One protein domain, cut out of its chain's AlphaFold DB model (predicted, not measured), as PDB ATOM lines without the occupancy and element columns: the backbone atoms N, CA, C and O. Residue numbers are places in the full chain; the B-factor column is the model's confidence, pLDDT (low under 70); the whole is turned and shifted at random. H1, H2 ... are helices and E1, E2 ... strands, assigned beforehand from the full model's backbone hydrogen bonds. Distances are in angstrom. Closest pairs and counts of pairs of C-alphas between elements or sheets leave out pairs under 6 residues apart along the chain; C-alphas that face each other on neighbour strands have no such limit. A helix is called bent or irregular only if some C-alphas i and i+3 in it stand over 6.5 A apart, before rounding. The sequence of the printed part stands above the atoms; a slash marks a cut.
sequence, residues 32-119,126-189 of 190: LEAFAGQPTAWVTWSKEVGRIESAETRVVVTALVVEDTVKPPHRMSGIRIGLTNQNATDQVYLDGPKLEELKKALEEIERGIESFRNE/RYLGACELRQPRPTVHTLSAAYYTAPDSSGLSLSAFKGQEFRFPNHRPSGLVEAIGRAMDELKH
ATOM      1  N   LEU A  32       6.324  32.824  10.960       96.38
ATOM      2  CA  LEU A  32       5.428  32.842  12.119       96.38
ATOM      3  C   LEU A  32       4.128  32.078  11.853       96.38
ATOM      4  O   LEU A  32       3.669  31.358  12.731       96.38
ATOM      5  N   GLU A  33       3.545  32.203  10.661       95.88
ATOM      6  CA  GLU A  33       2.348  31.444  10.283       95.88
ATOM      7  C   GLU A  33       2.620  29.937  10.257       95.88
ATOM      8  O   GLU A  33       1.865  29.156  10.833       95.88
ATOM      9  N   ALA A  34       3.733  29.531   9.642       95.94
ATOM     10  CA  ALA A  34       4.156  28.140   9.577       95.94
ATOM     11  C   ALA A  34       4.397  27.564  10.977       95.94
ATOM     12  O   ALA A  34       4.015  26.428  11.242       95.94
ATOM     13  N   PHE A  35       5.007  28.347  11.871       96.50
ATOM     14  CA  PHE A  35       5.239  27.961  13.259       96.50
ATOM     15  C   PHE A  35       3.932  27.869  14.056       96.50
ATOM     16  O   PHE A  35       3.676  26.853  14.692       96.50
ATOM     17  N   ALA A  36       3.063  28.880  13.961       96.44
ATOM     18  CA  ALA A  36       1.767  28.913  14.637       96.44
ATOM     19  C   ALA A  36       0.799  27.815  14.160       96.44
ATOM     20  O   ALA A  36      -0.100  27.430  14.902       96.44
ATOM     21  N   GLY A  37       0.976  27.310  12.935       94.88
ATOM     22  CA  GLY A  37       0.199  26.202  12.382       94.88
ATOM     23  C   GLY A  37       0.663  24.806  12.813       94.88
ATOM     24  O   GLY A  37       0.011  23.822  12.460       94.88
ATOM     25  N   GLN A  38       1.777  24.678  13.543       96.25
ATOM     26  CA  GLN A  38       2.260  23.369  13.988       96.25
ATOM     27  C   GLN A  38       1.350  22.786  15.082       96.25
ATOM     28  O   GLN A  38       0.959  23.508  15.996       96.25
ATOM     29  N   PRO A  39       1.077  21.465  15.087       95.56
ATOM     30  CA  PRO A  39       0.254  20.836  16.129       95.56
ATOM     31  C   PRO A  39       0.824  20.960  17.547       95.56
ATOM     32  O   PRO A  39       0.097  20.825  18.527       95.56
ATOM     33  N   THR A  40       2.137  21.163  17.653       95.44
ATOM     34  CA  THR A  40       2.864  21.316  18.916       95.44
ATOM     35  C   THR A  40       2.991  22.765  19.355       95.44
ATOM     36  O   THR A  40       3.546  22.989  20.422       95.44
ATOM     37  N   ALA A  41       2.537  23.728  18.551       97.19
ATOM     38  CA  ALA A  41       2.630  25.145  18.855       97.19
ATOM     39  C   ALA A  41       1.358  25.642  19.555       97.19
ATOM     40  O   ALA A  41       0.242  25.267  19.193       97.19
ATOM     41  N   TRP A  42       1.506  26.517  20.548       97.31
ATOM     42  CA  TRP A  42       0.382  27.204  21.182       97.31
ATOM     43  C   TRP A  42       0.730  28.648  21.527       97.31
ATOM     44  O   TRP A  42       1.884  29.018  21.741       97.31
ATOM     45  N   VAL A  43      -0.305  29.479  21.599       97.75
ATOM     46  CA  VAL A  43      -0.180  30.883  21.992       97.75
ATOM     47  C   VAL A  43       0.016  30.956  23.508       97.75
ATOM     48  O   VAL A  43      -0.904  30.635  24.260       97.75
ATOM     49  N   THR A  44       1.193  31.382  23.966       97.69
ATOM     50  CA  THR A  44       1.482  31.593  25.399       97.69
ATOM     51  C   THR A  44       1.059  32.969  25.885       97.69
ATOM     52  O   THR A  44       0.760  33.150  27.064       97.69
ATOM     53  N   TRP A  45       0.986  33.936  24.974       98.31
ATOM     54  CA  TRP A  45       0.498  35.276  25.256       98.31
ATOM     55  C   TRP A  45      -0.126  35.894  24.006       98.31
ATOM     56  O   TRP A  45       0.363  35.698  22.894       98.31
ATOM     57  N   SER A  46      -1.202  36.661  24.183       98.44
ATOM     58  CA  SER A  46      -1.744  37.504  23.117       98.44
ATOM     59  C   SER A  46      -2.499  38.709  23.660       98.44
ATOM     60  O   SER A  46      -3.051  38.667  24.762       98.44
ATOM     61  N   LYS A  47      -2.552  39.772  22.858       98.50
ATOM     62  CA  LYS A  47      -3.300  40.994  23.150       98.50
ATOM     63  C   LYS A  47      -3.838  41.610  21.867       98.50
ATOM     64  O   LYS A  47      -3.100  41.795  20.901       98.50
ATOM     65  N   GLU A  48      -5.120  41.960  21.850       98.56
ATOM     66  CA  GLU A  48      -5.658  42.814  20.790       98.56
ATOM     67  C   GLU A  48      -5.118  44.240  20.971       98.56
ATOM     68  O   GLU A  48      -5.300  44.849  22.023       98.56
ATOM     69  N   VAL A  49      -4.444  44.766  19.948       98.31
ATOM     70  CA  VAL A  49      -3.763  46.075  19.989       98.31
ATOM     71  C   VAL A  49      -4.411  47.112  19.073       98.31
ATOM     72  O   VAL A  49      -4.074  48.297  19.108       98.31
ATOM     73  N   GLY A  50      -5.372  46.693  18.253       98.19
ATOM     74  CA  GLY A  50      -6.161  47.602  17.441       98.19
ATOM     75  C   GLY A  50      -7.215  46.890  16.614       98.19
ATOM     76  O   GLY A  50      -7.093  45.708  16.287       98.19
ATOM     77  N   ARG A  51      -8.238  47.654  16.243       98.31
ATOM     78  CA  ARG A  51      -9.264  47.246  15.292       98.31
ATOM     79  C   ARG A  51      -9.678  48.424  14.425       98.31
ATOM     80  O   ARG A  51      -9.733  49.550  14.912       98.31
ATOM     81  N   ILE A  52      -9.981  48.144  13.164       98.12
ATOM     82  CA  ILE A  52     -10.628  49.083  12.247       98.12
ATOM     83  C   ILE A  52     -11.878  48.385  11.721       98.12
ATOM     84  O   ILE A  52     -11.824  47.225  11.308       98.12
ATOM     85  N   GLU A  53     -13.006  49.082  11.770       97.12
ATOM     86  CA  GLU A  53     -14.309  48.529  11.425       97.12
ATOM     87  C   GLU A  53     -15.071  49.503  10.526       97.12
ATOM     88  O   GLU A  53     -15.066  50.720  10.715       97.12
ATOM     89  N   SER A  54     -15.681  48.949   9.491       95.00
ATOM     90  CA  SER A  54     -16.641  49.588   8.597       95.00
ATOM     91  C   SER A  54     -17.916  48.746   8.599       95.00
ATOM     92  O   SER A  54     -17.928  47.662   9.173       95.00
ATOM     93  N   ALA A  55     -18.979  49.211   7.941       94.25
ATOM     94  CA  ALA A  55     -20.274  48.522   7.956       94.25
ATOM     95  C   ALA A  55     -20.195  47.026   7.580       94.25
ATOM     96  O   ALA A  55     -20.947  46.220   8.117       94.25
ATOM     97  N   GLU A  56     -19.278  46.657   6.681       93.69
ATOM     98  CA  GLU A  56     -19.198  45.307   6.108       93.69
ATOM     99  C   GLU A  56     -17.815  44.661   6.224       93.69
ATOM    100  O   GLU A  56     -17.644  43.522   5.795       93.69
ATOM    101  N   THR A  57     -16.835  45.373   6.784       96.81
ATOM    102  CA  THR A  57     -15.427  44.959   6.788       96.81
ATOM    103  C   THR A  57     -14.799  45.248   8.142       96.81
ATOM    104  O   THR A  57     -14.962  46.337   8.695       96.81
ATOM    105  N   ARG A  58     -14.016  44.303   8.654       97.88
ATOM    106  CA  ARG A  58     -13.294  44.413   9.918       97.88
ATOM    107  C   ARG A  58     -11.859  43.921   9.764       97.88
ATOM    108  O   ARG A  58     -11.614  42.890   9.143       97.88
ATOM    109  N   VAL A  59     -10.924  44.645  10.374       98.25
ATOM    110  CA  VAL A  59      -9.555  44.182  10.622       98.25
ATOM    111  C   VAL A  59      -9.257  44.248  12.114       98.25
ATOM    112  O   VAL A  59      -9.596  45.225  12.784       98.25
ATOM    113  N   VAL A  60      -8.630  43.199  12.638       98.62
ATOM    114  CA  VAL A  60      -8.187  43.095  14.031       98.62
ATOM    115  C   VAL A  60      -6.701  42.781  14.052       98.62
ATOM    116  O   VAL A  60      -6.267  41.785  13.479       98.62
ATOM    117  N   VAL A  61      -5.929  43.607  14.751       98.56
ATOM    118  CA  VAL A  61      -4.496  43.405  14.966       98.56
ATOM    119  C   VAL A  61      -4.298  42.837  16.365       98.56
ATOM    120  O   VAL A  61      -4.689  43.442  17.365       98.56
ATOM    121  N   THR A  62      -3.706  41.650  16.442       98.81
ATOM    122  CA  THR A  62      -3.372  40.960  17.691       98.81
ATOM    123  C   THR A  62      -1.859  40.797  17.774       98.81
ATOM    124  O   THR A  62      -1.282  40.173  16.891       98.81
ATOM    125  N   ALA A  63      -1.220  41.312  18.822       98.50
ATOM    126  CA  ALA A  63       0.145  40.928  19.169       98.50
ATOM    127  C   ALA A  63       0.117  39.557  19.852       98.50
ATOM    128  O   ALA A  63      -0.797  39.288  20.635       98.50
ATOM    129  N   LEU A  64       1.074  38.681  19.548       98.31
ATOM    130  CA  LEU A  64       1.106  37.341  20.127       98.31
ATOM    131  C   LEU A  64       2.512  36.746  20.219       98.31
ATOM    132  O   LEU A  64       3.423  37.103  19.471       98.31
ATOM    133  N   VAL A  65       2.637  35.790  21.133       97.94
ATOM    134  CA  VAL A  65       3.802  34.934  21.341       97.94
ATOM    135  C   VAL A  65       3.337  33.488  21.223       97.94
ATOM    136  O   VAL A  65       2.347  33.097  21.844       97.94
ATOM    137  N   VAL A  66       4.066  32.708  20.434       97.81
ATOM    138  CA  VAL A  66       3.844  31.275  20.238       97.81
ATOM    139  C   VAL A  66       5.050  30.513  20.769       97.81
ATOM    140  O   VAL A  66       6.188  30.924  20.529       97.81
ATOM    141  N   GLU A  67       4.803  29.397  21.448       97.94
ATOM    142  CA  GLU A  67       5.827  28.441  21.885       97.94
ATOM    143  C   GLU A  67       5.473  27.019  21.445       97.94
ATOM    144  O   GLU A  67       4.303  26.733  21.183       97.94
ATOM    145  N   ASP A  68       6.475  26.139  21.365       95.69
ATOM    146  CA  ASP A  68       6.290  24.706  21.112       95.69
ATOM    147  C   ASP A  68       6.613  23.819  22.333       95.69
ATOM    148  O   ASP A  68       7.115  24.270  23.363       95.69
ATOM    149  N   THR A  69       6.305  22.518  22.234       91.81
ATOM    150  CA  THR A  69       6.502  21.549  23.333       91.81
ATOM    151  C   THR A  69       7.954  21.091  23.502       91.81
ATOM    152  O   THR A  69       8.230  20.275  24.389       91.81
ATOM    153  N   VAL A  70       8.874  21.518  22.630       91.19
ATOM    154  CA  VAL A  70      10.267  21.048  22.640       91.19
ATOM    155  C   VAL A  70      10.985  21.610  23.877       91.19
ATOM    156  O   VAL A  70      10.542  22.573  24.493       91.19
ATOM    157  N   LYS A  71      12.068  20.963  24.328       88.62
ATOM    158  CA  LYS A  71      12.874  21.439  25.465       88.62
ATOM    159  C   LYS A  71      14.316  21.715  25.016       88.62
ATOM    160  O   LYS A  71      15.008  20.748  24.694       88.62
ATOM    161  N   PRO A  72      14.792  22.978  25.045       83.50
ATOM    162  CA  PRO A  72      14.042  24.198  25.391       83.50
ATOM    163  C   PRO A  72      12.963  24.536  24.341       83.50
ATOM    164  O   PRO A  72      13.128  24.134  23.189       83.50
ATOM    165  N   PRO A  73      11.877  25.241  24.722       89.50
ATOM    166  CA  PRO A  73      10.816  25.588  23.782       89.50
ATOM    167  C   PRO A  73      11.348  26.552  22.730       89.50
ATOM    168  O   PRO A  73      12.032  27.530  23.056       89.50
ATOM    169  N   HIS A  74      11.020  26.293  21.467       94.88
ATOM    170  CA  HIS A  74      11.171  27.317  20.444       94.88
ATOM    171  C   HIS A  74      10.077  28.355  20.632       94.88
ATOM    172  O   HIS A  74       8.944  28.032  20.986       94.88
ATOM    173  N   ARG A  75      10.429  29.614  20.389       95.56
ATOM    174  CA  ARG A  75       9.557  30.752  20.639       95.56
ATOM    175  C   ARG A  75       9.599  31.704  19.459       95.56
ATOM    176  O   ARG A  75      10.680  32.080  19.010       95.56
ATOM    177  N   MET A  76       8.428  32.121  18.993       96.56
ATOM    178  CA  MET A  76       8.287  33.173  17.988       96.56
ATOM    179  C   MET A  76       7.274  34.210  18.456       96.56
ATOM    180  O   MET A  76       6.300  33.890  19.136       96.56
ATOM    181  N   SER A  77       7.501  35.463  18.082       97.06
ATOM    182  CA  SER A  77       6.618  36.572  18.418       97.06
ATOM    183  C   SER A  77       6.364  37.450  17.193       97.06
ATOM    184  O   SER A  77       7.157  37.485  16.247       97.06
ATOM    185  N   GLY A  78       5.215  38.117  17.180       97.81
ATOM    186  CA  GLY A  78       4.801  38.964  16.069       97.81
ATOM    187  C   GLY A  78       3.335  39.344  16.179       97.81
ATOM    188  O   GLY A  78       2.778  39.414  17.278       97.81
ATOM    189  N   ILE A  79       2.696  39.585  15.038       98.31
ATOM    190  CA  ILE A  79       1.267  39.888  14.996       98.31
ATOM    191  C   ILE A  79       0.490  38.898  14.152       98.31
ATOM    192  O   ILE A  79       0.997  38.323  13.193       98.31
ATOM    193  N   ARG A  80      -0.791  38.797  14.483       98.06
ATOM    194  CA  ARG A  80      -1.851  38.252  13.649       98.06
ATOM    195  C   ARG A  80      -2.770  39.391  13.230       98.06
ATOM    196  O   ARG A  80      -3.298  40.101  14.087       98.06
ATOM    197  N   ILE A  81      -3.010  39.513  11.932       97.81
ATOM    198  CA  ILE A  81      -3.990  40.421  11.338       97.81
ATOM    199  C   ILE A  81      -5.161  39.573  10.854       97.81
ATOM    200  O   ILE A  81      -5.035  38.859   9.864       97.81
ATOM    201  N   GLY A  82      -6.283  39.627  11.567       97.44
ATOM    202  CA  GLY A  82      -7.529  38.996  11.139       97.44
ATOM    203  C   GLY A  82      -8.337  39.954  10.272       97.44
ATOM    204  O   GLY A  82      -8.591  41.079  10.699       97.44
ATOM    205  N   LEU A  83      -8.735  39.511   9.083       97.25
ATOM    206  CA  LEU A  83      -9.534  40.254   8.111       97.25
ATOM    207  C   LEU A  83     -10.875  39.547   7.913       97.25
ATOM    208  O   LEU A  83     -10.933  38.331   7.739       97.25
ATOM    209  N   THR A  84     -11.968  40.297   7.918       96.12
ATOM    210  CA  THR A  84     -13.309  39.743   7.705       96.12
ATOM    211  C   THR A  84     -14.147  40.721   6.902       96.12
ATOM    212  O   THR A  84     -14.138  41.917   7.183       96.12
ATOM    213  N   ASN A  85     -14.880  40.221   5.911       95.12
ATOM    214  CA  ASN A  85     -15.991  40.920   5.281       95.12
ATOM    215  C   ASN A  85     -17.170  39.954   5.073       95.12
ATOM    216  O   ASN A  85     -17.102  38.795   5.479       95.12
ATOM    217  N   GLN A  86     -18.253  40.412   4.443       92.88
ATOM    218  CA  GLN A  86     -19.444  39.582   4.200       92.88
ATOM    219  C   GLN A  86     -19.178  38.311   3.382       92.88
ATOM    220  O   GLN A  86     -19.898  37.326   3.525       92.88
ATOM    221  N   ASN A  87     -18.163  38.330   2.519       90.50
ATOM    222  CA  ASN A  87     -17.916  37.269   1.549       90.50
ATOM    223  C   ASN A  87     -16.756  36.360   1.953       90.50
ATOM    224  O   ASN A  87     -16.583  35.297   1.359       90.50
ATOM    225  N   ALA A  88     -15.914  36.798   2.892       92.56
ATOM    226  CA  ALA A  88     -14.614  36.192   3.067       92.56
ATOM    227  C   ALA A  88     -13.953  36.526   4.417       92.56
ATOM    228  O   ALA A  88     -14.152  37.589   5.006       92.56
ATOM    229  N   THR A  89     -13.125  35.602   4.900       93.75
ATOM    230  CA  THR A  89     -12.273  35.764   6.085       93.75
ATOM    231  C   THR A  89     -10.848  35.401   5.702       93.75
ATOM    232  O   THR A  89     -10.650  34.500   4.891       93.75
ATOM    233  N   ASP A  90      -9.875  36.111   6.255       93.94
ATOM    234  CA  ASP A  90      -8.459  35.835   6.049       93.94
ATOM    235  C   ASP A  90      -7.655  36.170   7.310       93.94
ATOM    236  O   ASP A  90      -8.117  36.914   8.182       93.94
ATOM    237  N   GLN A  91      -6.459  35.609   7.428       95.25
ATOM    238  CA  GLN A  91      -5.604  35.808   8.582       95.25
ATOM    239  C   GLN A  91      -4.124  35.751   8.211       95.25
ATOM    240  O   GLN A  91      -3.596  34.692   7.897       95.25
ATOM    241  N   VAL A  92      -3.424  36.869   8.385       94.38
ATOM    242  CA  VAL A  92      -1.985  36.971   8.109       94.38
ATOM    243  C   VAL A  92      -1.199  36.989   9.408       94.38
ATOM    244  O   VAL A  92      -1.579  37.692  10.346       94.38
ATOM    245  N   TYR A  93      -0.067  36.285   9.448       96.50
ATOM    246  CA  TYR A  93       0.910  36.425  10.525       96.50
ATOM    247  C   TYR A  93       2.174  37.113  10.025       96.50
ATOM    248  O   TYR A  93       2.707  36.738   8.984       96.50
ATOM    249  N   LEU A  94       2.682  38.078  10.786       95.62
ATOM    250  CA  LEU A  94       3.907  38.808  10.462       95.62
ATOM    251  C   LEU A  94       4.852  38.790  11.662       95.62
ATOM    252  O   LEU A  94       4.434  39.060  12.788       95.62
ATOM    253  N   ASP A  95       6.118  38.480  11.405       93.31
ATOM    254  CA  ASP A  95       7.201  38.540  12.382       93.31
ATOM    255  C   ASP A  95       7.842  39.940  12.439       93.31
ATOM    256  O   ASP A  95       7.523  40.829  11.647       93.31
ATOM    257  N   GLY A  96       8.741  40.150  13.406       87.25
ATOM    258  CA  GLY A  96       9.381  41.445  13.679       87.25
ATOM    259  C   GLY A  96       9.917  42.182  12.439       87.25
ATOM    260  O   GLY A  96       9.527  43.328  12.217       87.25
ATOM    261  N   PRO A  97      10.765  41.566  11.594       87.44
ATOM    262  CA  PRO A  97      11.278  42.232  10.396       87.44
ATOM    263  C   PRO A  97      10.174  42.656   9.416       87.44
ATOM    264  O   PRO A  97      10.205  43.773   8.898       87.44
ATOM    265  N   LYS A  98       9.165  41.803   9.191       89.75
ATOM    266  CA  LYS A  98       8.050  42.113   8.283       89.75
ATOM    267  C   LYS A  98       7.112  43.185   8.831       89.75
ATOM    268  O   LYS A  98       6.498  43.912   8.050       89.75
ATOM    269  N   LEU A  99       7.021  43.315  10.152       92.12
ATOM    270  CA  LEU A  99       6.253  44.369  10.811       92.12
ATOM    271  C   LEU A  99       6.799  45.764  10.520       92.12
ATOM    272  O   LEU A  99       6.026  46.660  10.188       92.12
ATOM    273  N   GLU A 100       8.117  45.934  10.602       92.62
ATOM    274  CA  GLU A 100       8.778  47.210  10.310       92.62
ATOM    275  C   GLU A 100       8.610  47.603   8.836       92.62
ATOM    276  O   GLU A 100       8.278  48.749   8.525       92.62
ATOM    277  N   GLU A 101       8.770  46.637   7.921       92.94
ATOM    278  CA  GLU A 101       8.533  46.836   6.486       92.94
ATOM    279  C   GLU A 101       7.092  47.289   6.215       92.94
ATOM    280  O   GLU A 101       6.873  48.291   5.530       92.94
ATOM    281  N   LEU A 102       6.104  46.596   6.794       94.44
ATOM    282  CA  LEU A 102       4.695  46.946   6.634       94.44
ATOM    283  C   LEU A 102       4.382  48.329   7.222       94.44
ATOM    284  O   LEU A 102       3.706  49.129   6.576       94.44
ATOM    285  N   LYS A 103       4.878  48.631   8.427       96.38
ATOM    286  CA  LYS A 103       4.675  49.931   9.080       96.38
ATOM    287  C   LYS A 103       5.212  51.066   8.212       96.38
ATOM    288  O   LYS A 103       4.485  52.020   7.938       96.38
ATOM    289  N   LYS A 104       6.447  50.938   7.719       95.88
ATOM    290  CA  LYS A 104       7.076  51.932   6.838       95.88
ATOM    291  C   LYS A 104       6.292  52.122   5.537       95.88
ATOM    292  O   LYS A 104       6.087  53.259   5.114       95.88
ATOM    293  N   ALA A 105       5.836  51.030   4.926       95.94
ATOM    294  CA  ALA A 105       5.034  51.073   3.708       95.94
ATOM    295  C   ALA A 105       3.689  51.790   3.919       95.94
ATOM    296  O   ALA A 105       3.282  52.615   3.103       95.94
ATOM    297  N   LEU A 106       3.007  51.536   5.038       97.75
ATOM    298  CA  LEU A 106       1.761  52.227   5.384       97.75
ATOM    299  C   LEU A 106       1.982  53.723   5.645       97.75
ATOM    300  O   LEU A 106       1.179  54.544   5.204       97.75
ATOM    301  N   GLU A 107       3.077  54.089   6.314       97.81
ATOM    302  CA  GLU A 107       3.464  55.491   6.507       97.81
ATOM    303  C   GLU A 107       3.788  56.193   5.178       97.81
ATOM    304  O   GLU A 107       3.509  57.380   5.021       97.81
ATOM    305  N   GLU A 108       4.373  55.485   4.209       97.44
ATOM    306  CA  GLU A 108       4.600  56.015   2.862       97.44
ATOM    307  C   GLU A 108       3.290  56.298   2.131       97.44
ATOM    308  O   GLU A 108       3.115  57.405   1.616       97.44
ATOM    309  N   ILE A 109       2.353  55.345   2.154       97.75
ATOM    310  CA  ILE A 109       1.015  55.540   1.587       97.75
ATOM    311  C   ILE A 109       0.355  56.754   2.246       97.75
ATOM    312  O   ILE A 109      -0.126  57.636   1.543       97.75
ATOM    313  N   GLU A 110       0.384  56.838   3.579       98.06
ATOM    314  CA  GLU A 110      -0.210  57.936   4.349       98.06
ATOM    315  C   GLU A 110       0.339  59.309   3.928       98.06
ATOM    316  O   GLU A 110      -0.437  60.231   3.671       98.06
ATOM    317  N   ARG A 111       1.666  59.439   3.792       97.81
ATOM    318  CA  ARG A 111       2.315  60.686   3.345       97.81
ATOM    319  C   ARG A 111       1.920  61.081   1.920       97.81
ATOM    320  O   ARG A 111       1.893  62.270   1.612       97.81
ATOM    321  N   GLY A 112       1.626  60.110   1.058       96.81
ATOM    322  CA  GLY A 112       1.264  60.346  -0.339       96.81
ATOM    323  C   GLY A 112      -0.200  60.734  -0.574       96.81
ATOM    324  O   GLY A 112      -0.518  61.191  -1.671       96.81
ATOM    325  N   ILE A 113      -1.090  60.582   0.420       96.81
ATOM    326  CA  ILE A 113      -2.547  60.730   0.231       96.81
ATOM    327  C   ILE A 113      -2.926  62.090  -0.355       96.81
ATOM    328  O   ILE A 113      -3.701  62.144  -1.307       96.81
ATOM    329  N   GLU A 114      -2.406  63.191   0.189       96.25
ATOM    330  CA  GLU A 114      -2.843  64.522  -0.250       96.25
ATOM    331  C   GLU A 114      -2.394  64.824  -1.687       96.25
ATOM    332  O   GLU A 114      -3.187  65.316  -2.489       96.25
ATOM    333  N   SER A 115      -1.168  64.450  -2.064       95.19
ATOM    334  CA  SER A 115      -0.702  64.556  -3.455       95.19
ATOM    335  C   SER A 115      -1.553  63.697  -4.391       95.19
ATOM    336  O   SER A 115      -2.076  64.198  -5.383       95.19
ATOM    337  N   PHE A 116      -1.792  62.439  -4.019       94.19
ATOM    338  CA  PHE A 116      -2.592  61.493  -4.798       94.19
ATOM    339  C   PHE A 116      -4.046  61.945  -5.007       94.19
ATOM    340  O   PHE A 116      -4.632  61.735  -6.070       94.19
ATOM    341  N   ARG A 117      -4.651  62.598  -4.008       91.31
ATOM    342  CA  ARG A 117      -6.005  63.161  -4.127       91.31
ATOM    343  C   ARG A 117      -6.059  64.341  -5.094       91.31
ATOM    344  O   ARG A 117      -7.059  64.477  -5.795       91.31
ATOM    345  N   ASN A 118      -5.009  65.159  -5.129       91.31
ATOM    346  CA  ASN A 118      -4.920  66.353  -5.973       91.31
ATOM    347  C   ASN A 118      -4.500  66.049  -7.420       91.31
ATOM    348  O   ASN A 118      -4.766  66.849  -8.319       91.31
ATOM    349  N   GLU A 119      -3.867  64.904  -7.668       89.75
ATOM    350  CA  GLU A 119      -3.572  64.435  -9.019       89.75
ATOM    351  C   GLU A 119      -4.865  64.190  -9.807       89.75
ATOM    352  O   GLU A 119      -5.802  63.536  -9.333       89.75
ATOM    353  N   ARG A 126      -9.024  54.491  -8.204       94.56
ATOM    354  CA  ARG A 126      -7.562  54.643  -8.180       94.56
ATOM    355  C   ARG A 126      -6.996  54.134  -6.867       94.56
ATOM    356  O   ARG A 126      -7.649  54.272  -5.836       94.56
ATOM    357  N   TYR A 127      -5.758  53.650  -6.911       93.81
ATOM    358  CA  TYR A 127      -5.035  53.137  -5.752       93.81
ATOM    359  C   TYR A 127      -3.667  53.798  -5.610       93.81
ATOM    360  O   TYR A 127      -2.929  53.919  -6.587       93.81
ATOM    361  N   LEU A 128      -3.326  54.150  -4.376       94.06
ATOM    362  CA  LEU A 128      -1.996  54.524  -3.923       94.06
ATOM    363  C   LEU A 128      -1.480  53.407  -3.013       94.06
ATOM    364  O   LEU A 128      -2.004  53.211  -1.922       94.06
ATOM    365  N   GLY A 129      -0.472  52.667  -3.462       92.81
ATOM    366  CA  GLY A 129       0.205  51.638  -2.668       92.81
ATOM    367  C   GLY A 129       1.695  51.942  -2.538       92.81
ATOM    368  O   GLY A 129       2.222  52.763  -3.285       92.81
ATOM    369  N   ALA A 130       2.371  51.251  -1.621       86.44
ATOM    370  CA  ALA A 130       3.829  51.284  -1.511       86.44
ATOM    371  C   ALA A 130       4.472  50.245  -2.443       86.44
ATOM    372  O   ALA A 130       3.911  49.164  -2.665       86.44
ATOM    373  N   CYS A 131       5.661  50.547  -2.968       80.12
ATOM    374  CA  CYS A 131       6.399  49.649  -3.862       80.12
ATOM    375  C   CYS A 131       6.687  48.289  -3.209       80.12
ATOM    376  O   CYS A 131       6.547  47.251  -3.853       80.12
ATOM    377  N   GLU A 132       7.017  48.290  -1.922       78.81
ATOM    378  CA  GLU A 132       7.344  47.116  -1.114       78.81
ATOM    379  C   GLU A 132       6.157  46.153  -0.963       78.81
ATOM    380  O   GLU A 132       6.344  44.944  -0.830       78.81
ATOM    381  N   LEU A 133       4.928  46.673  -1.041       80.00
ATOM    382  CA  LEU A 133       3.693  45.884  -0.972       80.00
ATOM    383  C   LEU A 133       3.179  45.467  -2.355       80.00
ATOM    384  O   LEU A 133       2.214  44.702  -2.461       80.00
ATOM    385  N   ARG A 134       3.803  45.962  -3.432       74.00
ATOM    386  CA  ARG A 134       3.392  45.691  -4.807       74.00
ATOM    387  C   ARG A 134       4.009  44.385  -5.296       74.00
ATOM    388  O   ARG A 134       5.058  44.365  -5.931       74.00
ATOM    389  N   GLN A 135       3.304  43.283  -5.062       70.88
ATOM    390  CA  GLN A 135       3.697  41.964  -5.558       70.88
ATOM    391  C   GLN A 135       2.768  41.522  -6.699       70.88
ATOM    392  O   GLN A 135       1.640  41.106  -6.441       70.88
ATOM    393  N   PRO A 136       3.200  41.578  -7.976       69.56
ATOM    394  CA  PRO A 136       2.349  41.171  -9.101       69.56
ATOM    395  C   PRO A 136       2.018  39.671  -9.082       69.56
ATOM    396  O   PRO A 136       1.032  39.238  -9.680       69.56
ATOM    397  N   ARG A 137       2.852  38.870  -8.410       75.00
ATOM    398  CA  ARG A 137       2.648  37.443  -8.157       75.00
ATOM    399  C   ARG A 137       3.099  37.155  -6.723       75.00
ATOM    400  O   ARG A 137       4.272  36.828  -6.547       75.00
ATOM    401  N   PRO A 138       2.234  37.350  -5.711       78.75
ATOM    402  CA  PRO A 138       2.610  37.037  -4.342       78.75
ATOM    403  C   PRO A 138       2.938  35.546  -4.256       78.75
ATOM    404  O   PRO A 138       2.184  34.708  -4.752       78.75
ATOM    405  N   THR A 139       4.097  35.226  -3.690       84.88
ATOM    406  CA  THR A 139       4.526  33.845  -3.413       84.88
ATOM    407  C   THR A 139       4.399  33.502  -1.934       84.88
ATOM    408  O   THR A 139       4.397  32.326  -1.584       84.88
ATOM    409  N   VAL A 140       4.276  34.524  -1.084       88.25
ATOM    410  CA  VAL A 140       4.166  34.423   0.370       88.25
ATOM    411  C   VAL A 140       2.835  35.021   0.807       88.25
ATOM    412  O   VAL A 140       2.395  36.029   0.250       88.25
ATOM    413  N   HIS A 141       2.203  34.402   1.798       91.06
ATOM    414  CA  HIS A 141       0.986  34.884   2.422       91.06
ATOM    415  C   HIS A 141       1.319  36.092   3.297       91.06
ATOM    416  O   HIS A 141       1.796  35.970   4.419       91.06
ATOM    417  N   THR A 142       1.162  37.288   2.739       90.62
ATOM    418  CA  THR A 142       1.511  38.544   3.405       90.62
ATOM    419  C   THR A 142       0.470  39.604   3.097       90.62
ATOM    420  O   THR A 142      -0.262  39.508   2.115       90.62
ATOM    421  N   LEU A 143       0.420  40.642   3.925       92.12
ATOM    422  CA  LEU A 143      -0.505  41.745   3.731       92.12
ATOM    423  C   LEU A 143      -0.017  42.671   2.609       92.12
ATOM    424  O   LEU A 143       1.123  43.130   2.619       92.12
ATOM    425  N   SER A 144      -0.911  42.998   1.684       92.06
ATOM    426  CA  SER A 144      -0.812  44.156   0.802       92.06
ATOM    427  C   SER A 144      -1.801  45.223   1.263       92.06
ATOM    428  O   SER A 144      -2.883  44.908   1.769       92.06
ATOM    429  N   ALA A 145      -1.417  46.486   1.106       94.62
ATOM    430  CA  ALA A 145      -2.210  47.629   1.522       94.62
ATOM    431  C   ALA A 145      -2.126  48.753   0.489       94.62
ATOM    432  O   ALA A 145      -1.083  48.981  -0.130       94.62
ATOM    433  N   ALA A 146      -3.229  49.475   0.340       96.25
ATOM    434  CA  ALA A 146      -3.323  50.659  -0.494       96.25
ATOM    435  C   ALA A 146      -4.347  51.644   0.082       96.25
ATOM    436  O   ALA A 146      -5.275  51.259   0.790       96.25
ATOM    437  N   TYR A 147      -4.212  52.919  -0.263       97.69
ATOM    438  CA  TYR A 147      -5.282  53.901  -0.145       97.69
ATOM    439  C   TYR A 147      -6.037  53.975  -1.472       97.69
ATOM    440  O   TYR A 147      -5.419  54.152  -2.522       97.69
ATOM    441  N   TYR A 148      -7.361  53.843  -1.451       96.19
ATOM    442  CA  TYR A 148      -8.190  53.908  -2.652       96.19
ATOM    443  C   TYR A 148      -9.020  55.193  -2.705       96.19
ATOM    444  O   TYR A 148      -9.423  55.742  -1.679       96.19
ATOM    445  N   THR A 149      -9.312  55.653  -3.922       95.69
ATOM    446  CA  THR A 149     -10.336  56.671  -4.204       95.69
ATOM    447  C   THR A 149     -11.324  56.115  -5.218       95.69
ATOM    448  O   THR A 149     -10.901  55.532  -6.213       95.69
ATOM    449  N   ALA A 150     -12.612  56.278  -4.941       93.81
ATOM    450  CA  ALA A 150     -13.766  55.915  -5.757       93.81
ATOM    451  C   ALA A 150     -14.733  57.124  -5.824       93.81
ATOM    452  O   ALA A 150     -14.556  58.074  -5.055       93.81
ATOM    453  N   PRO A 151     -15.755  57.133  -6.705       91.62
ATOM    454  CA  PRO A 151     -16.651  58.287  -6.857       91.62
ATOM    455  C   PRO A 151     -17.379  58.717  -5.576       91.62
ATOM    456  O   PRO A 151     -17.659  59.899  -5.398       91.62
ATOM    457  N   ASP A 152     -17.683  57.767  -4.694       91.94
ATOM    458  CA  ASP A 152     -18.493  57.950  -3.487       91.94
ATOM    459  C   ASP A 152     -17.732  57.669  -2.183       91.94
ATOM    460  O   ASP A 152     -18.262  57.870  -1.091       91.94
ATOM    461  N   SER A 153     -16.493  57.187  -2.274       94.81
ATOM    462  CA  SER A 153     -15.751  56.709  -1.116       94.81
ATOM    463  C   SER A 153     -14.247  56.758  -1.334       94.81
ATOM    464  O   SER A 153     -13.727  56.703  -2.444       94.81
ATOM    465  N   SER A 154     -13.513  56.856  -0.237       96.50
ATOM    466  CA  SER A 154     -12.067  56.675  -0.231       96.50
ATOM    467  C   SER A 154     -11.659  56.089   1.103       96.50
ATOM    468  O   SER A 154     -12.375  56.268   2.091       96.50
ATOM    469  N   GLY A 155     -10.545  55.375   1.143       97.62
ATOM    470  CA  GLY A 155     -10.086  54.795   2.392       97.62
ATOM    471  C   GLY A 155      -9.014  53.739   2.215       97.62
ATOM    472  O   GLY A 155      -8.342  53.668   1.188       97.62
ATOM    473  N   LEU A 156      -8.858  52.915   3.240       97.94
ATOM    474  CA  LEU A 156      -7.885  51.840   3.287       97.94
ATOM    475  C   LEU A 156      -8.424  50.614   2.541       97.94
ATOM    476  O   LEU A 156      -9.579  50.225   2.699       97.94
ATOM    477  N   SER A 157      -7.571  49.992   1.741       96.56
ATOM    478  CA  SER A 157      -7.799  48.694   1.119       96.56
ATOM    479  C   SER A 157      -6.695  47.739   1.555       96.56
ATOM    480  O   SER A 157      -5.515  48.092   1.498       96.56
ATOM    481  N   LEU A 158      -7.087  46.554   2.022       95.75
ATOM    482  CA  LEU A 158      -6.198  45.477   2.452       95.75
ATOM    483  C   LEU A 158      -6.487  44.205   1.649       95.75
ATOM    484  O   LEU A 158      -7.633  43.922   1.312       95.75
ATOM    485  N   SER A 159      -5.463  43.401   1.394       91.75
ATOM    486  CA  SER A 159      -5.610  42.068   0.791       91.75
ATOM    487  C   SER A 159      -4.426  41.193   1.178       91.75
ATOM    488  O   SER A 159      -3.314  41.713   1.233       91.75
ATOM    489  N   ALA A 160      -4.626  39.894   1.386       83.06
ATOM    490  CA  ALA A 160      -3.520  38.959   1.623       83.06
ATOM    491  C   ALA A 160      -3.478  37.781   0.642       83.06
ATOM    492  O   ALA A 160      -2.406  37.239   0.366       83.06
ATOM    493  N   PHE A 161      -4.614  37.469   0.014       72.12
ATOM    494  CA  PHE A 161      -4.716  36.500  -1.067       72.12
ATOM    495  C   PHE A 161      -5.254  37.122  -2.364       72.12
ATOM    496  O   PHE A 161      -5.975  38.124  -2.374       72.12
ATOM    497  N   LYS A 162      -4.880  36.520  -3.499       63.72
ATOM    498  CA  LYS A 162      -5.186  37.025  -4.841       63.72
ATOM    499  C   LYS A 162      -6.700  37.159  -5.050       63.72
ATOM    500  O   LYS A 162      -7.412  36.165  -5.114       63.72
ATOM    501  N   GLY A 163      -7.156  38.396  -5.250       65.38
ATOM    502  CA  GLY A 163      -8.538  38.716  -5.625       65.38
ATOM    503  C   GLY A 163      -9.489  38.970  -4.454       65.38
ATOM    504  O   GLY A 163     -10.635  39.336  -4.699       65.38
ATOM    505  N   GLN A 164      -9.025  38.831  -3.209       84.69
ATOM    506  CA  GLN A 164      -9.822  39.119  -2.022       84.69
ATOM    507  C   GLN A 164      -9.417  40.472  -1.441       84.69
ATOM    508  O   GLN A 164      -8.340  40.629  -0.867       84.69
ATOM    509  N   GLU A 165     -10.286  41.460  -1.627       91.12
ATOM    510  CA  GLU A 165     -10.064  42.832  -1.183       91.12
ATOM    511  C   GLU A 165     -10.978  43.169   0.002       91.12
ATOM    512  O   GLU A 165     -12.186  42.925  -0.019       91.12
ATOM    513  N   PHE A 166     -10.396  43.767   1.034       95.81
ATOM    514  CA  PHE A 166     -11.075  44.260   2.220       95.81
ATOM    515  C   PHE A 166     -10.991  45.782   2.215       95.81
ATOM    516  O   PHE A 166      -9.935  46.357   2.483       95.81
ATOM    517  N   ARG A 167     -12.101  46.442   1.878       95.94
ATOM    518  CA  ARG A 167     -12.175  47.905   1.829       95.94
ATOM    519  C   ARG A 167     -12.749  48.463   3.123       95.94
ATOM    520  O   ARG A 167     -13.758  47.968   3.626       95.94
ATOM    521  N   PHE A 168     -12.119  49.524   3.605       97.44
ATOM    522  CA  PHE A 168     -12.468  50.267   4.810       97.44
ATOM    523  C   PHE A 168     -12.735  51.731   4.429       97.44
ATOM    524  O   PHE A 168     -11.823  52.565   4.494       97.44
ATOM    525  N   PRO A 169     -13.963  52.061   3.985       97.06
ATOM    526  CA  PRO A 169     -14.328  53.429   3.643       97.06
ATOM    527  C   PRO A 169     -14.092  54.386   4.815       97.06
ATOM    528  O   PRO A 169     -14.377  54.053   5.963       97.06
ATOM    529  N   ASN A 170     -13.611  55.592   4.515       96.50
ATOM    530  CA  ASN A 170     -13.316  56.665   5.471       96.50
ATOM    531  C   ASN A 170     -12.209  56.353   6.494       96.50
ATOM    532  O   ASN A 170     -11.990  57.143   7.410       96.50
ATOM    533  N   HIS A 171     -11.475  55.252   6.324       98.12
ATOM    534  CA  HIS A 171     -10.321  54.916   7.158       98.12
ATOM    535  C   HIS A 171      -9.010  55.193   6.432       98.12
ATOM    536  O   HIS A 171      -8.888  54.943   5.236       98.12
ATOM    537  N   ARG A 172      -8.011  55.701   7.157       97.94
ATOM    538  CA  ARG A 172      -6.672  55.999   6.624       97.94
ATOM    539  C   ARG A 172      -5.655  54.925   7.062       97.94
ATOM    540  O   ARG A 172      -5.856  54.307   8.112       97.94
ATOM    541  N   PRO A 173      -4.561  54.702   6.306       98.19
ATOM    542  CA  PRO A 173      -3.473  53.793   6.689       98.19
ATOM    543  C   PRO A 173      -2.897  54.050   8.088       98.19
ATOM    544  O   PRO A 173      -2.528  53.100   8.776       98.19
ATOM    545  N   SER A 174      -2.874  55.307   8.535       98.19
ATOM    546  CA  SER A 174      -2.453  55.730   9.880       98.19
ATOM    547  C   SER A 174      -3.096  54.931  11.018       98.19
ATOM    548  O   SER A 174      -2.394  54.558  11.954       98.19
ATOM    549  N   GLY A 175      -4.379  54.567  10.923       97.88
ATOM    550  CA  GLY A 175      -5.023  53.739  11.952       97.88
ATOM    551  C   GLY A 175      -4.369  52.358  12.105       97.88
ATOM    552  O   GLY A 175      -4.240  51.839  13.216       97.88
ATOM    553  N   LEU A 176      -3.901  51.774  10.996       97.81
ATOM    554  CA  LEU A 176      -3.181  50.502  11.005       97.81
ATOM    555  C   LEU A 176      -1.722  50.685  11.454       97.81
ATOM    556  O   LEU A 176      -1.221  49.849  12.203       97.81
ATOM    557  N   VAL A 177      -1.071  51.793  11.075       98.25
ATOM    558  CA  VAL A 177       0.268  52.175  11.577       98.25
ATOM    559  C   VAL A 177       0.274  52.253  13.101       98.25
ATOM    560  O   VAL A 177       1.152  51.679  13.741       98.25
ATOM    561  N   GLU A 178      -0.719  52.916  13.696       98.38
ATOM    562  CA  GLU A 178      -0.840  53.030  15.150       98.38
ATOM    563  C   GLU A 178      -1.033  51.668  15.826       98.38
ATOM    564  O   GLU A 178      -0.412  51.389  16.852       98.38
ATOM    565  N   ALA A 179      -1.877  50.804  15.255       98.25
ATOM    566  CA  ALA A 179      -2.102  49.461  15.782       98.25
ATOM    567  C   ALA A 179      -0.830  48.600  15.720       98.25
ATOM    568  O   ALA A 179      -0.522  47.906  16.688       98.25
ATOM    569  N   ILE A 180      -0.074  48.675  14.619       97.62
ATOM    570  CA  ILE A 180       1.209  47.976  14.466       97.62
ATOM    571  C   ILE A 180       2.247  48.529  15.447       97.62
ATOM    572  O   ILE A 180       2.920  47.745  16.109       97.62
ATOM    573  N   GLY A 181       2.333  49.854  15.611       97.88
ATOM    574  CA  GLY A 181       3.225  50.481  16.590       97.88
ATOM    575  C   GLY A 181       2.957  49.995  18.016       97.88
ATOM    576  O   GLY A 181       3.878  49.537  18.689       97.88
ATOM    577  N   ARG A 182       1.683  49.973  18.438       98.31
ATOM    578  CA  ARG A 182       1.289  49.391  19.733       98.31
ATOM    579  C   ARG A 182       1.667  47.916  19.835       98.31
ATOM    580  O   ARG A 182       2.154  47.493  20.874       98.31
ATOM    581  N   ALA A 183       1.484  47.138  18.767       97.75
ATOM    582  CA  ALA A 183       1.898  45.737  18.740       97.75
ATOM    583  C   ALA A 183       3.394  45.578  19.020       97.75
ATOM    584  O   ALA A 183       3.786  44.791  19.874       97.75
ATOM    585  N   MET A 184       4.221  46.349  18.317       97.12
ATOM    586  CA  MET A 184       5.673  46.311  18.458       97.12
ATOM    587  C   MET A 184       6.124  46.705  19.864       97.12
ATOM    588  O   MET A 184       7.084  46.132  20.369       97.12
ATOM    589  N   ASP A 185       5.441  47.656  20.501       97.12
ATOM    590  CA  ASP A 185       5.732  48.037  21.882       97.12
ATOM    591  C   ASP A 185       5.360  46.931  22.875       97.12
ATOM    592  O   ASP A 185       6.179  46.576  23.719       97.12
ATOM    593  N   GLU A 186       4.185  46.311  22.736       97.25
ATOM    594  CA  GLU A 186       3.781  45.194  23.601       97.25
ATOM    595  C   GLU A 186       4.732  43.993  23.472       97.25
ATOM    596  O   GLU A 186       5.107  43.386  24.473       97.25
ATOM    597  N   LEU A 187       5.190  43.683  22.256       96.12
ATOM    598  CA  LEU A 187       6.104  42.564  21.994       96.12
ATOM    599  C   LEU A 187       7.503  42.752  22.608       96.12
ATOM    600  O   LEU A 187       8.220  41.773  22.773       96.12
ATOM    601  N   LYS A 188       7.911  43.972  22.982       95.12
ATOM    602  CA  LYS A 188       9.183  44.202  23.700       95.12
ATOM    603  C   LYS A 188       9.127  43.742  25.157       95.12
ATOM    604  O   LYS A 188      10.171  43.549  25.776       95.12
ATOM    605  N   HIS A 189       7.925  43.614  25.715       92.94
ATOM    606  CA  HIS A 189       7.704  43.247  27.115       92.94
ATOM    607  C   HIS A 189       7.446  41.753  27.318       92.94
ATOM    608  O   HIS A 189       7.310  41.312  28.461       92.94
TER     609      HIS A 189
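This is residues 32 to 119 and 126 to 189 of the 190 residues of an uncharacterized protein of Pyrinomonadaceae bacterium (UniProt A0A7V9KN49). Look for two twisted four-stranded sheets, E1 to E4 and E5 to E8, that follow one another along the long axis and are only partly face to face, while the helices H2 and H3 run side by side in opposite ways over one face of both. H3 packs mostly on the first sheet and H2 mostly on the second; the small H1 sits near the first residues of E1. The printed part has 152 residues, with three named helices and eight named strands in the order H1 E1 E2 E3 E4 H2 E5 E6 E7 E8 H3; both sheets are antiparallel, in chain order, and the class is mixed. The whole is compact, with a radius of gyration of the C-alphas of 16.0 A, and elongated, spanning 57 by 31 by 29 A.

Start at H1, residues 32 to 36, which is on the sheet of E1 (41 to 53), E2 (57 to 68), E3 (75 to 85) and E4 (89 to 95), over none of its strands; its closest C-alphas to E4 are Glu 33 and Tyr 93, 5.2 A apart. E1 to E4 form a meander, each strand the antiparallel neighbour of the one before; within hydrogen-bond range you find N 47 and O 63 at 2.9 A, N 62 and O 80 at 2.8 A, and N 81 and O 92 at 2.8 A. E1 bends by 78 degrees at residue 44. Next comes H2, residues 96 to 118, with a kink of 38 degrees near residue 112; it is irregular, C-alphas 111 and 114 being 7.4 A apart. E5 (126 to 129), E6 (144 to 149), E7 (154 to 159) and E8 (166 to 169) form a second meander, with N 128 and O 147 at 2.8 A, N 146 and O 157 at 2.9 A, and N 158 and O 166 at 2.9 A. The sheets form a sandwich, two sheets face to face, their best planes 44 degrees apart. H2 runs along E6 at 13 degrees on the local plane, at a height over the sheet of 8.1 A; its closest C-alphas to E6 are Ile 109 and Tyr 147, 6.7 A apart. H3, residues 173 to 187, runs along E2 at 19 degrees on the local plane, its closest C-alphas to E2 being Ala 183 and Ala 63, 5.1 A apart. H2 and H3 lie on the same face of each sheet, making two layers, and touch at a shallow tilt of 19 degrees, opposite ways, closest at the C-alphas of Lys 103 and Val 177, 5.5 A. Every O i to N i+4 pair is within hydrogen-bond range in H1 and H3, and 17 of 19 in H2.

Find C-alpha 32 at (5.428, 32.842, 12.119), where H1 begins. E1 to E4 measure 29.8, 33.0, 31.5 and 20.7 A from first to last C-alpha, and H2 34.8 A, ending at (-4.920, 66.353, -5.973). E6 and E7 measure 16.5 and 16.0 A. H3 measures 21.3 A and ends at (6.104, 42.564, 21.994).

The C-alphas farthest apart, of Lys 71 and Asn 118, are 57.6 A apart. Residues 120 to 125 are not printed; C-alphas 119 and 126 are 10.6 A apart across the cut. The link from E5 to E6, residues 130 to 143, is long. The mean pLDDT of the printed part is 93.6; residues 136, 162 and 163 are under 70.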